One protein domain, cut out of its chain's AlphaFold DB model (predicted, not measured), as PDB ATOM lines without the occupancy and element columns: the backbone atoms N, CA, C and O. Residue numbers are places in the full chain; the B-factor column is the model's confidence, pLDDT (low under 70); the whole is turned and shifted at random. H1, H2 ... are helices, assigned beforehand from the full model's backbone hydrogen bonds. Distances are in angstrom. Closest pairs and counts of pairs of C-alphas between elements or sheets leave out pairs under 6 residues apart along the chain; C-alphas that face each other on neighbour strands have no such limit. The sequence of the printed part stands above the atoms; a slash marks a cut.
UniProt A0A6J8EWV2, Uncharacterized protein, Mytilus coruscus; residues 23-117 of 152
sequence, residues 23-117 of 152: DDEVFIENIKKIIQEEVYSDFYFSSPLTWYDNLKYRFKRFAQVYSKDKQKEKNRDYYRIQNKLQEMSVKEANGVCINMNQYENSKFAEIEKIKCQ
ATOM      1  N   ASP A  23     198.281 183.781 150.728       93.06
ATOM      2  CA  ASP A  23     198.396 184.936 151.626       93.06
ATOM      3  C   ASP A  23     199.303 186.038 151.039       93.06
ATOM      4  O   ASP A  23     199.444 187.114 151.614       93.06
ATOM      5  N   ASP A  24     199.966 185.772 149.909       94.12
ATOM      6  CA  ASP A  24     200.858 186.710 149.236       94.12
ATOM      7  C   ASP A  24     200.102 187.483 148.146       94.12
ATOM      8  O   ASP A  24     199.716 186.932 147.112       94.12
ATOM      9  N   GLU A  25     199.913 188.783 148.367       95.75
ATOM     10  CA  GLU A  25     199.205 189.665 147.437       95.75
ATOM     11  C   GLU A  25     199.856 189.701 146.051       95.75
ATOM     12  O   GLU A  25     199.149 189.671 145.041       95.75
ATOM     13  N   VAL A  26     201.192 189.673 145.981       95.38
ATOM     14  CA  VAL A  26     201.934 189.682 144.712       95.38
ATOM     15  C   VAL A  26     201.676 188.390 143.946       95.38
ATOM     16  O   VAL A  26     201.500 188.395 142.725       95.38
ATOM     17  N   PHE A  27     201.609 187.261 144.649       95.06
ATOM     18  CA  PHE A  27     201.258 185.981 144.041       95.06
ATOM     19  C   PHE A  27     199.832 186.000 143.477       95.06
ATOM     20  O   PHE A  27     199.621 185.613 142.324       95.06
ATOM     21  N   ILE A  28     198.868 186.491 144.263       95.69
ATOM     22  CA  ILE A  28     197.464 186.598 143.852       95.69
ATOM     23  C   ILE A  28     197.318 187.511 142.634       95.69
ATOM     24  O   ILE A  28     196.610 187.158 141.688       95.69
ATOM     25  N   GLU A  29     197.965 188.675 142.635       96.62
ATOM     26  CA  GLU A  29     197.883 189.628 141.530       96.62
ATOM     27  C   GLU A  29     198.408 189.014 140.227       96.62
ATOM     28  O   GLU A  29     197.763 189.116 139.182       96.62
ATOM     29  N   ASN A  30     199.532 188.299 140.290       95.25
ATOM     30  CA  ASN A  30     200.089 187.618 139.126       95.25
ATOM     31  C   ASN A  30     199.183 186.490 138.612       95.25
ATOM     32  O   ASN A  30     199.013 186.348 137.404       95.25
ATOM     33  N   ILE A  31     198.548 185.719 139.500       94.19
ATOM     34  CA  ILE A  31     197.565 184.708 139.079       94.19
ATOM     35  C   ILE A  31     196.362 185.360 138.408       94.19
ATOM     36  O   ILE A  31     195.912 184.880 137.370       94.19
ATOM     37  N   LYS A  32     195.844 186.456 138.975       94.88
ATOM     38  CA  LYS A  32     194.736 187.203 138.373       94.88
ATOM     39  C   LYS A  32     195.101 187.680 136.968       94.88
ATOM     40  O   LYS A  32     194.288 187.505 136.067       94.88
ATOM     41  N   LYS A  33     196.322 188.188 136.766       94.81
ATOM     42  CA  LYS A  33     196.836 188.557 135.436       94.81
ATOM     43  C   LYS A  33     196.875 187.362 134.485       94.81
ATOM     44  O   LYS A  33     196.321 187.456 133.399       94.81
ATOM     45  N   ILE A  34     197.418 186.216 134.910       93.31
ATOM     46  CA  ILE A  34     197.450 184.990 134.086       93.31
ATOM     47  C   ILE A  34     196.038 184.571 133.655       93.31
ATOM     48  O   ILE A  34     195.827 184.229 132.495       93.31
ATOM     49  N   ILE A  35     195.070 184.604 134.575       92.06
ATOM     50  CA  ILE A  35     193.678 184.256 134.271       92.06
ATOM     51  C   ILE A  35     193.086 185.257 133.275       92.06
ATOM     52  O   ILE A  35     192.465 184.839 132.305       92.06
ATOM     53  N   GLN A  36     193.290 186.560 133.492       92.38
ATOM     54  CA  GLN A  36     192.792 187.612 132.601       92.38
ATOM     55  C   GLN A  36     193.376 187.502 131.189       92.38
ATOM     56  O   GLN A  36     192.637 187.642 130.222       92.38
ATOM     57  N   GLU A  37     194.670 187.210 131.060       90.31
ATOM     58  CA  GLU A  37     195.329 186.973 129.772       90.31
ATOM     59  C   GLU A  37     194.741 185.758 129.043       90.31
ATOM     60  O   GLU A  37     194.511 185.814 127.838       90.31
ATOM     61  N   GLU A  38     194.458 184.670 129.765       87.88
ATOM     62  CA  GLU A  38     193.903 183.444 129.177       87.88
ATOM     63  C   GLU A  38     192.461 183.588 128.681       87.88
ATOM     64  O   GLU A  38     192.032 182.791 127.850       87.88
ATOM     65  N   VAL A  39     191.699 184.585 129.141       84.88
ATOM     66  CA  VAL A  39     190.345 184.845 128.611       84.88
ATOM     67  C   VAL A  39     190.395 185.292 127.145       84.88
ATOM     68  O   VAL A  39     189.460 185.029 126.394       84.88
ATOM     69  N   TYR A  40     191.492 185.915 126.710       86.19
ATOM     70  CA  TYR A  40     191.685 186.351 125.322       86.19
ATOM     71  C   TYR A  40     192.254 185.255 124.408       86.19
ATOM     72  O   TYR A  40     192.551 185.516 123.246       86.19
ATOM     73  N   SER A  41     192.434 184.037 124.922       82.31
ATOM     74  CA  SER A  41     192.926 182.893 124.158       82.31
ATOM     75  C   SER A  41     191.868 182.389 123.175       82.31
ATOM     76  O   SER A  41     190.713 182.192 123.555       82.31
ATOM     77  N   ASP A  42     192.262 182.074 121.939       78.62
ATOM     78  CA  ASP A  42     191.364 181.502 120.919       78.62
ATOM     79  C   ASP A  42     190.700 180.193 121.389       78.62
ATOM     80  O   ASP A  42     189.588 179.838 120.977       78.62
ATOM     81  N   PHE A  43     191.363 179.473 122.301       79.75
ATOM     82  CA  PHE A  43     190.848 178.244 122.902       79.75
ATOM     83  C   PHE A  43     189.671 178.479 123.849       79.75
ATOM     84  O   PHE A  43     188.892 177.551 124.055       79.75
ATOM     85  N   TYR A  44     189.505 179.690 124.391       79.00
ATOM     86  CA  TYR A  44     188.452 180.000 125.362       79.00
ATOM     87  C   TYR A  44     187.055 179.690 124.810       79.00
ATOM     88  O   TYR A  44     186.235 179.073 125.490       79.00
ATOM     89  N   PHE A  45     186.813 180.049 123.546       78.19
ATOM     90  CA  PHE A  45     185.540 179.795 122.869       78.19
ATOM     91  C   PHE A  45     185.551 178.518 122.022       78.19
ATOM     92  O   PHE A  45     184.519 177.862 121.904       78.19
ATOM     93  N   SER A  46     186.695 178.152 121.430       87.06
ATOM     94  CA  SER A  46     186.774 177.025 120.489       87.06
ATOM     95  C   SER A  46     186.913 175.657 121.164       87.06
ATOM     96  O   SER A  46     186.383 174.670 120.656       87.06
ATOM     97  N   SER A  47     187.598 175.575 122.310       90.94
ATOM     98  CA  SER A  47     187.767 174.335 123.077       90.94
ATOM     99  C   SER A  47     187.949 174.632 124.572       90.94
ATOM    100  O   SER A  47     189.081 174.671 125.075       90.94
ATOM    101  N   PRO A  48     186.843 174.790 125.324       89.12
ATOM    102  CA  PRO A  48     186.890 175.138 126.746       89.12
ATOM    103  C   PRO A  48     187.670 174.136 127.609       89.12
ATOM    104  O   PRO A  48     188.304 174.520 128.591       89.12
ATOM    105  N   LEU A  49     187.660 172.848 127.243       91.12
ATOM    106  CA  LEU A  49     188.417 171.809 127.952       91.12
ATOM    107  C   LEU A  49     189.927 172.002 127.781       91.12
ATOM    108  O   LEU A  49     190.660 172.044 128.768       91.12
ATOM    109  N   THR A  50     190.381 172.187 126.539       89.88
ATOM    110  CA  THR A  50     191.795 172.445 126.234       89.88
ATOM    111  C   THR A  50     192.259 173.753 126.866       89.88
ATOM    112  O   THR A  50     193.343 173.809 127.442       89.88
ATOM    113  N   TRP A  51     191.419 174.789 126.817       93.19
ATOM    114  CA  TRP A  51     191.674 176.050 127.501       93.19
ATOM    115  C   TRP A  51     191.888 175.850 129.007       93.19
ATOM    116  O   TRP A  51     192.891 176.304 129.559       93.19
ATOM    117  N   TYR A  52     190.994 175.114 129.671       91.50
ATOM    118  CA  TYR A  52     191.089 174.888 131.110       91.50
ATOM    119  C   TYR A  52     192.329 174.068 131.500       91.50
ATOM    120  O   TYR A  52     192.977 174.353 132.511       91.50
ATOM    121  N   ASP A  53     192.702 173.069 130.698       92.62
ATOM    122  CA  ASP A  53     193.932 172.299 130.906       92.62
ATOM    123  C   ASP A  53     195.192 173.159 130.738       92.62
ATOM    124  O   ASP A  53     196.097 173.095 131.579       92.62
ATOM    125  N   ASN A  54     195.216 174.033 129.730       90.88
ATOM    126  CA  ASN A  54     196.301 174.990 129.520       90.88
ATOM    127  C   ASN A  54     196.412 175.989 130.677       90.88
ATOM    128  O   ASN A  54     197.513 176.217 131.191       90.88
ATOM    129  N   LEU A  55     195.286 176.524 131.153       93.12
ATOM    130  CA  LEU A  55     195.249 177.430 132.298       93.12
ATOM    131  C   LEU A  55     195.801 176.755 133.561       93.12
ATOM    132  O   LEU A  55     196.682 177.307 134.225       93.12
ATOM    133  N   LYS A  56     195.347 175.532 133.874       92.06
ATOM    134  CA  LYS A  56     195.873 174.744 135.006       92.06
ATOM    135  C   LYS A  56     197.375 174.508 134.876       92.06
ATOM    136  O   LYS A  56     198.101 174.609 135.869       92.06
ATOM    137  N   TYR A  57     197.854 174.200 133.672       91.50
ATOM    138  CA  TYR A  57     199.276 173.996 133.417       91.50
ATOM    139  C   TYR A  57     200.084 175.277 133.656       91.50
ATOM    140  O   TYR A  57     201.063 175.246 134.411       91.50
ATOM    141  N   ARG A  58     199.658 176.414 133.087       93.00
ATOM    142  CA  ARG A  58     200.298 177.725 133.297       93.00
ATOM    143  C   ARG A  58     200.322 178.100 134.774       93.00
ATOM    144  O   ARG A  58     201.384 178.441 135.293       93.00
ATOM    145  N   PHE A  59     199.192 177.954 135.466       93.69
ATOM    146  CA  PHE A  59     199.080 178.199 136.903       93.69
ATOM    147  C   PHE A  59     200.073 177.350 137.702       93.69
ATOM    148  O   PHE A  59     200.848 177.877 138.501       93.69
ATOM    149  N   LYS A  60     200.105 176.035 137.455       92.81
ATOM    150  CA  LYS A  60     201.025 175.114 138.132       92.81
ATOM    151  C   LYS A  60     202.480 175.515 137.903       92.81
ATOM    152  O   LYS A  60     203.259 175.560 138.854       92.81
ATOM    153  N   ARG A  61     202.858 175.817 136.657       93.62
ATOM    154  CA  ARG A  61     204.222 176.239 136.306       93.62
ATOM    155  C   ARG A  61     204.602 177.540 137.003       93.62
ATOM    156  O   ARG A  61     205.677 177.601 137.598       93.62
ATOM    157  N   PHE A  62     203.715 178.530 136.987       95.12
ATOM    158  CA  PHE A  62     203.915 179.795 137.684       95.12
ATOM    159  C   PHE A  62     204.109 179.579 139.190       95.12
ATOM    160  O   PHE A  62     205.127 179.993 139.742       95.12
ATOM    161  N   ALA A  63     203.205 178.840 139.837       94.62
ATOM    162  CA  ALA A  63     203.288 178.547 141.265       94.62
ATOM    163  C   ALA A  63     204.593 177.836 141.648       94.62
ATOM    164  O   ALA A  63     205.208 178.166 142.666       94.62
ATOM    165  N   GLN A  64     205.059 176.895 140.823       92.31
ATOM    166  CA  GLN A  64     206.333 176.210 141.033       92.31
ATOM    167  C   GLN A  64     207.534 177.156 140.948       92.31
ATOM    168  O   GLN A  64     208.426 177.069 141.790       92.31
ATOM    169  N   VAL A  65     207.580 178.029 139.939       94.38
ATOM    170  CA  VAL A  65     208.681 178.988 139.764       94.38
ATOM    171  C   VAL A  65     208.675 180.007 140.899       94.38
ATOM    172  O   VAL A  65     209.672 180.122 141.608       94.38
ATOM    173  N   TYR A  66     207.526 180.630 141.160       95.62
ATOM    174  CA  TYR A  66     207.362 181.620 142.222       95.62
ATOM    175  C   TYR A  66     207.789 181.076 143.591       95.62
ATOM    176  O   TYR A  66     208.565 181.699 144.314       95.62
ATOM    177  N   SER A  67     207.358 179.855 143.923       92.56
ATOM    178  CA  SER A  67     207.746 179.190 145.174       92.56
ATOM    179  C   SER A  67     209.252 178.964 145.275       92.56
ATOM    180  O   SER A  67     209.836 179.162 146.341       92.56
ATOM    181  N   LYS A  68     209.890 178.532 144.178       92.81
ATOM    182  CA  LYS A  68     211.340 178.303 144.143       92.81
ATOM    183  C   LYS A  68     212.096 179.605 144.356       92.81
ATOM    184  O   LYS A  68     213.049 179.615 145.128       92.81
ATOM    185  N   ASP A  69     211.680 180.681 143.706       94.69
ATOM    186  CA  ASP A  69     212.376 181.962 143.809       94.69
ATOM    187  C   ASP A  69     212.199 182.586 145.195       94.69
ATOM    188  O   ASP A  69     213.193 182.954 145.823       94.69
ATOM    189  N   LYS A  70     210.988 182.525 145.762       92.81
ATOM    190  CA  LYS A  70     210.734 182.926 147.153       92.81
ATOM    191  C   LYS A  70     211.557 182.105 148.151       92.81
ATOM    192  O   LYS A  70     212.066 182.635 149.136       92.81
ATOM    193  N   GLN A  71     211.733 180.804 147.906       91.25
ATOM    194  CA  GLN A  71     212.593 179.968 148.747       91.25
ATOM    195  C   GLN A  71     214.076 180.338 148.612       91.25
ATOM    196  O   GLN A  71     214.790 180.344 149.614       91.25
ATOM    197  N   LYS A  72     214.556 180.654 147.402       94.19
ATOM    198  CA  LYS A  72     215.939 181.111 147.190       94.19
ATOM    199  C   LYS A  72     216.210 182.416 147.931       94.19
ATOM    200  O   LYS A  72     217.259 182.537 148.555       94.19
ATOM    201  N   GLU A  73     215.275 183.359 147.883       92.94
ATOM    202  CA  GLU A  73     215.373 184.631 148.599       92.94
ATOM    203  C   GLU A  73     215.448 184.409 150.115       92.94
ATOM    204  O   GLU A  73     216.408 184.839 150.755       92.94
ATOM    205  N   LYS A  74     214.527 183.612 150.670       90.69
ATOM    206  CA  LYS A  74     214.552 183.221 152.089       90.69
ATOM    207  C   LYS A  74     215.866 182.554 152.492       90.69
ATOM    208  O   LYS A  74     216.409 182.854 153.551       90.69
ATOM    209  N   ASN A  75     216.389 181.653 151.659       92.00
ATOM    210  CA  ASN A  75     217.659 180.983 151.927       92.00
ATOM    211  C   ASN A  75     218.832 181.967 151.900       92.00
ATOM    212  O   ASN A  75     219.706 181.887 152.758       92.00
ATOM    213  N   ARG A  76     218.849 182.905 150.948       93.69
ATOM    214  CA  ARG A  76     219.879 183.948 150.872       93.69
ATOM    215  C   ARG A  76     219.897 184.782 152.151       93.69
ATOM    216  O   ARG A  76     220.965 184.981 152.724       93.69
ATOM    217  N   ASP A  77     218.730 185.217 152.616       90.75
ATOM    218  CA  ASP A  77     218.609 185.967 153.865       90.75
ATOM    219  C   ASP A  77     219.029 185.152 155.086       90.75
ATOM    220  O   ASP A  77     219.746 185.656 155.949       90.75
ATOM    221  N   TYR A  78     218.628 183.883 155.135       91.19
ATOM    222  CA  TYR A  78     219.022 182.970 156.198       91.19
ATOM    223  C   TYR A  78     220.547 182.820 156.282       91.19
ATOM    224  O   TYR A  78     221.116 183.041 157.348       91.19
ATOM    225  N   TYR A  79     221.223 182.514 155.169       92.69
ATOM    226  CA  TYR A  79     222.680 182.359 155.161       92.69
ATOM    227  C   TYR A  79     223.404 183.669 155.467       92.69
ATOM    228  O   TYR A  79     224.416 183.659 156.160       92.69
ATOM    229  N   ARG A  80     222.866 184.810 155.021       93.12
ATOM    230  CA  ARG A  80     223.403 186.129 155.376       93.12
ATOM    231  C   ARG A  80     223.384 186.351 156.891       93.12
ATOM    232  O   ARG A  80     224.385 186.797 157.446       93.12
ATOM    233  N   ILE A  81     222.264 186.050 157.551       89.81
ATOM    234  CA  ILE A  81     222.130 186.191 159.009       89.81
ATOM    235  C   ILE A  81     223.010 185.163 159.728       89.81
ATOM    236  O   ILE A  81     223.728 185.530 160.653       89.81
ATOM    237  N   GLN A  82     223.014 183.906 159.275       90.56
ATOM    238  CA  GLN A  82     223.827 182.840 159.862       90.56
ATOM    239  C   GLN A  82     225.321 183.177 159.828       90.56
ATOM    240  O   GLN A  82     225.989 183.078 160.854       90.56
ATOM    241  N   ASN A  83     225.836 183.609 158.674       91.19
ATOM    242  CA  ASN A  83     227.243 183.974 158.522       91.19
ATOM    243  C   ASN A  83     227.607 185.135 159.448       91.19
ATOM    244  O   ASN A  83     228.626 185.084 160.129       91.19
ATOM    245  N   LYS A  84     226.737 186.148 159.542       88.62
ATOM    246  CA  LYS A  84     226.958 187.282 160.439       88.62
ATOM    247  C   LYS A  84     226.983 186.861 161.909       88.62
ATOM    248  O   LYS A  84     227.857 187.307 162.646       88.62
ATOM    249  N   LEU A  85     226.072 185.989 162.338       87.31
ATOM    250  CA  LEU A  85     226.084 185.452 163.702       87.31
ATOM    251  C   LEU A  85     227.360 184.652 163.974       87.31
ATOM    252  O   LEU A  85     228.000 184.869 164.997       87.31
ATOM    253  N   GLN A  86     227.781 183.808 163.031       88.69
ATOM    254  CA  GLN A  86     229.011 183.028 163.148       88.69
ATOM    255  C   GLN A  86     230.256 183.920 163.260       88.69
ATOM    256  O   GLN A  86     231.099 183.687 164.124       88.69
ATOM    257  N   GLU A  87     230.370 184.964 162.436       87.75
ATOM    258  CA  GLU A  87     231.465 185.938 162.521       87.75
ATOM    259  C   GLU A  87     231.518 186.630 163.888       87.75
ATOM    260  O   GLU A  87     232.597 186.847 164.441       87.75
ATOM    261  N   MET A  88     230.356 186.983 164.438       83.56
ATOM    262  CA  MET A  88     230.254 187.648 165.735       83.56
ATOM    263  C   MET A  88     230.623 186.690 166.875       83.56
ATOM    264  O   MET A  88     231.399 187.078 167.742       83.56
ATOM    265  N   SER A  89     230.177 185.429 166.823       84.81
ATOM    266  CA  SER A  89     230.568 184.387 167.783       84.81
ATOM    267  C   SER A  89     232.075 184.118 167.783       84.81
ATOM    268  O   SER A  89     232.673 183.966 168.844       84.81
ATOM    269  N   VAL A  90     232.718 184.097 166.610       87.12
ATOM    270  CA  VAL A  90     234.180 183.923 166.508       87.12
ATOM    271  C   VAL A  90     234.921 185.101 167.136       87.12
ATOM    272  O   VAL A  90     235.897 184.914 167.858       87.12
ATOM    273  N   LYS A  91     234.471 186.329 166.879       84.69
ATOM    274  CA  LYS A  91     235.099 187.524 167.452       84.69
ATOM    275  C   LYS A  91     234.895 187.619 168.972       84.69
ATOM    276  O   LYS A  91     235.830 188.014 169.664       84.69
ATOM    277  N   GLU A  92     233.730 187.220 169.483       84.19
ATOM    278  CA  GLU A  92     233.461 187.125 170.925       84.19
ATOM    279  C   GLU A  92     234.374 186.092 171.600       84.19
ATOM    280  O   GLU A  92     234.997 186.392 172.616       84.19
ATOM    281  N   ALA A  93     234.553 184.915 170.985       84.62
ATOM    282  CA  ALA A  93     235.495 183.899 171.463       84.62
ATOM    283  C   ALA A  93     236.953 184.398 171.489       84.62
ATOM    284  O   ALA A  93     237.731 183.993 172.351       84.62
ATOM    285  N   ASN A  94     237.311 185.319 170.591       87.62
ATOM    286  CA  ASN A  94     238.617 185.983 170.563       87.62
ATOM    287  C   ASN A  94     238.735 187.156 171.562       87.62
ATOM    288  O   ASN A  94     239.703 187.914 171.506       87.62
ATOM    289  N   GLY A  95     237.765 187.332 172.466       77.62
ATOM    290  CA  GLY A  95     237.791 188.346 173.522       77.62
ATOM    291  C   GLY A  95     237.367 189.747 173.076       77.62
ATOM    292  O   GLY A  95     237.509 190.702 173.841       77.62
ATOM    293  N   VAL A  96     236.835 189.902 171.858       77.44
ATOM    294  CA  VAL A  96     236.259 191.175 171.414       77.44
ATOM    295  C   VAL A  96     234.862 191.297 172.019       77.44
ATOM    296  O   VAL A  96     233.977 190.509 171.698       77.44
ATOM    297  N   CYS A  97     234.645 192.291 172.885       65.31
ATOM    298  CA  CYS A  97     233.309 192.593 173.395       65.31
ATOM    299  C   CYS A  97     232.429 193.057 172.233       65.31
ATOM    300  O   CYS A  97     232.610 194.145 171.683       65.31
ATOM    301  N   ILE A  98     231.489 192.206 171.845       67.25
ATOM    302  CA  ILE A  98     230.554 192.481 170.771       67.25
ATOM    303  C   ILE A  98     229.157 192.454 171.353       67.25
ATOM    304  O   ILE A  98     228.712 191.450 171.901       67.25
ATOM    305  N   ASN A  99     228.439 193.562 171.192       68.25
ATOM    306  CA  ASN A  99     227.022 193.594 171.496       68.25
ATOM    307  C   ASN A  99     226.283 192.831 170.393       68.25
ATOM    308  O   ASN A  99     226.116 193.321 169.271       68.25
ATOM    309  N   MET A 100     225.932 191.582 170.681       67.00
ATOM    310  CA  MET A 100     225.225 190.739 169.737       67.00
ATOM    311  C   MET A 100     223.847 191.340 169.446       67.00
ATOM    312  O   MET A 100     223.058 191.603 170.353       67.00
ATOM    313  N   ASN A 101     223.562 191.583 168.166       75.06
ATOM    314  CA  ASN A 101     222.336 192.254 167.767       75.06
ATOM    315  C   ASN A 101     221.121 191.372 168.105       75.06
ATOM    316  O   ASN A 101     220.840 190.393 167.411       75.06
ATOM    317  N   GLN A 102     220.395 191.732 169.170       77.12
ATOM    318  CA  GLN A 102     219.213 191.007 169.649       77.12
ATOM    319  C   GLN A 102     218.176 190.788 168.538       77.12
ATOM    320  O   GLN A 102     217.555 189.728 168.488       77.12
ATOM    321  N   TYR A 103     218.052 191.740 167.606       77.06
ATOM    322  CA  TYR A 103     217.153 191.640 166.456       77.06
ATOM    323  C   TYR A 103     217.561 190.534 165.469       77.06
ATOM    324  O   TYR A 103     216.712 189.834 164.918       77.06
ATOM    325  N   GLU A 104     218.861 190.344 165.224       80.81
ATOM    326  CA  GLU A 104     219.328 189.304 164.299       80.81
ATOM    327  C   GLU A 104     219.164 187.910 164.902       80.81
ATOM    328  O   GLU A 104     218.743 186.992 164.198       80.81
ATOM    329  N   ASN A 105     219.385 187.774 166.211       83.19
ATOM    330  CA  ASN A 105     219.111 186.539 166.941       83.19
ATOM    331  C   ASN A 105     217.621 186.192 166.962       83.19
ATOM    332  O   ASN A 105     217.259 185.046 166.689       83.19
ATOM    333  N   SER A 106     216.742 187.161 167.243       85.94
ATOM    334  CA  SER A 106     215.296 186.912 167.244       85.94
ATOM    335  C   SER A 106     214.802 186.503 165.856       85.94
ATOM    336  O   SER A 106     214.049 185.539 165.729       85.94
ATOM    337  N   LYS A 107     215.286 187.178 164.805       87.94
ATOM    338  CA  LYS A 107     214.952 186.856 163.414       87.94
ATOM    339  C   LYS A 107     215.476 185.478 163.003       87.94
ATOM    340  O   LYS A 107     214.773 184.732 162.325       87.94
ATOM    341  N   PHE A 108     216.688 185.113 163.418       88.56
ATOM    342  CA  PHE A 108     217.248 183.787 163.156       88.56
ATOM    343  C   PHE A 108     216.424 182.680 163.829       88.56
ATOM    344  O   PHE A 108     216.049 181.707 163.174       88.56
ATOM    345  N   ALA A 109     216.069 182.862 165.105       90.06
ATOM    346  CA  ALA A 109     215.238 181.920 165.850       90.06
ATOM    347  C   ALA A 109     213.849 181.731 165.214       90.06
ATOM    348  O   ALA A 109     213.336 180.613 165.147       90.06
ATOM    349  N   GLU A 110     213.250 182.808 164.701       91.25
ATOM    350  CA  GLU A 110     211.983 182.746 163.974       91.25
ATOM    351  C   GLU A 110     212.097 181.926 162.680       91.25
ATOM    352  O   GLU A 110     211.262 181.053 162.421       91.25
ATOM    353  N   ILE A 111     213.156 182.142 161.891       89.12
ATOM    354  CA  ILE A 111     213.393 181.386 160.653       89.12
ATOM    355  C   ILE A 111     213.569 179.889 160.950       89.12
ATOM    356  O   ILE A 111     212.982 179.052 160.257       89.12
ATOM    357  N   GLU A 112     214.331 179.538 161.987       90.44
ATOM    358  CA  GLU A 112     214.523 178.143 162.400       90.44
ATOM    359  C   GLU A 112     213.215 177.499 162.875       90.44
ATOM    360  O   GLU A 112     212.874 176.393 162.449       90.44
ATOM    361  N   LYS A 113     212.401 178.224 163.651       92.44
ATOM    362  CA  LYS A 113     211.067 177.763 164.057       92.44
ATOM    363  C   LYS A 113     210.190 177.429 162.846       92.44
ATOM    364  O   LYS A 113     209.575 176.360 162.814       92.44
ATOM    365  N   ILE A 114     210.156 178.301 161.837       88.62
ATOM    366  CA  ILE A 114     209.387 178.082 160.602       88.62
ATOM    367  C   ILE A 114     209.902 176.849 159.845       88.62
ATOM    368  O   ILE A 114     209.106 176.037 159.366       88.62
ATOM    369  N   LYS A 115     211.225 176.653 159.754       87.88
ATOM    370  CA  LYS A 115     211.807 175.459 159.118       87.88
ATOM    371  C   LYS A 115     211.420 174.172 159.838       87.88
ATOM    372  O   LYS A 115     211.015 173.219 159.168       87.88
ATOM    373  N   CYS A 116     211.502 174.151 161.169       89.38
ATOM    374  CA  CYS A 116     211.089 173.008 161.982       89.38
ATOM    375  C   CYS A 116     209.608 172.680 161.764       89.38
ATOM    376  O   CYS A 116     209.265 171.530 161.491       89.38
ATOM    377  N   GLN A 117     208.732 173.687 161.796       88.75
ATOM    378  CA  GLN A 117     207.304 173.512 161.508       88.75
ATOM    379  C   GLN A 117     207.068 172.960 160.098       88.75
ATOM    380  O   GLN A 117     206.276 172.035 159.920       88.75
TER     381      GLN A 117
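This is residues 23 to 117 of the 152 residues of an uncharacterized protein of Mytilus coruscus (UniProt A0A6J8EWV2). One very long helix, H3, makes the length of a rod, and H1 runs side by side with its first part, the opposite way, joined to it through tiny H2; after H3, residues 94 to 101 fold back and H4 packs slantwise on H3 residues 78 to 85. The 95 printed residues hold helices H1, H2, H3, H4 in that order and no named strand: all helix. The whole is an extended rod, 74 by 21 by 17 A, radius of gyration of the C-alphas 22.2 A.

H1, residues 25 to 39, touches residues 51 to 66 of the hub H3, residues 48 to 93, at a shallow tilt of 21 degrees, opposite ways; closest C-alphas Glu 38 and Leu 55, 6.9 A. H2, residues 43 to 46, only just touches H3, with 3 pairs of C-alphas within 8 A, only at the corner; closest C-alphas Phe 43 and Trp 51, 5.2 A. H4, residues 102 to 117, forms a hairpin with H3, a steep tilt of 44 degrees; closest C-alphas Ile 81 and Glu 104, 6.7 A. H1 and H4 are apart. In H1, H3 and H4 every O i to N i+4 pair is within hydrogen-bond range; H2 is too short for one.

H1 begins at C-alpha 25 (199.205, 189.665, 147.437); H3 spans 66.6 A; H4 ends at C-alpha 117 (207.304, 173.512, 161.508).

The printed part has no cut and no long link; pLDDT is under 70 at residues 97 to 100.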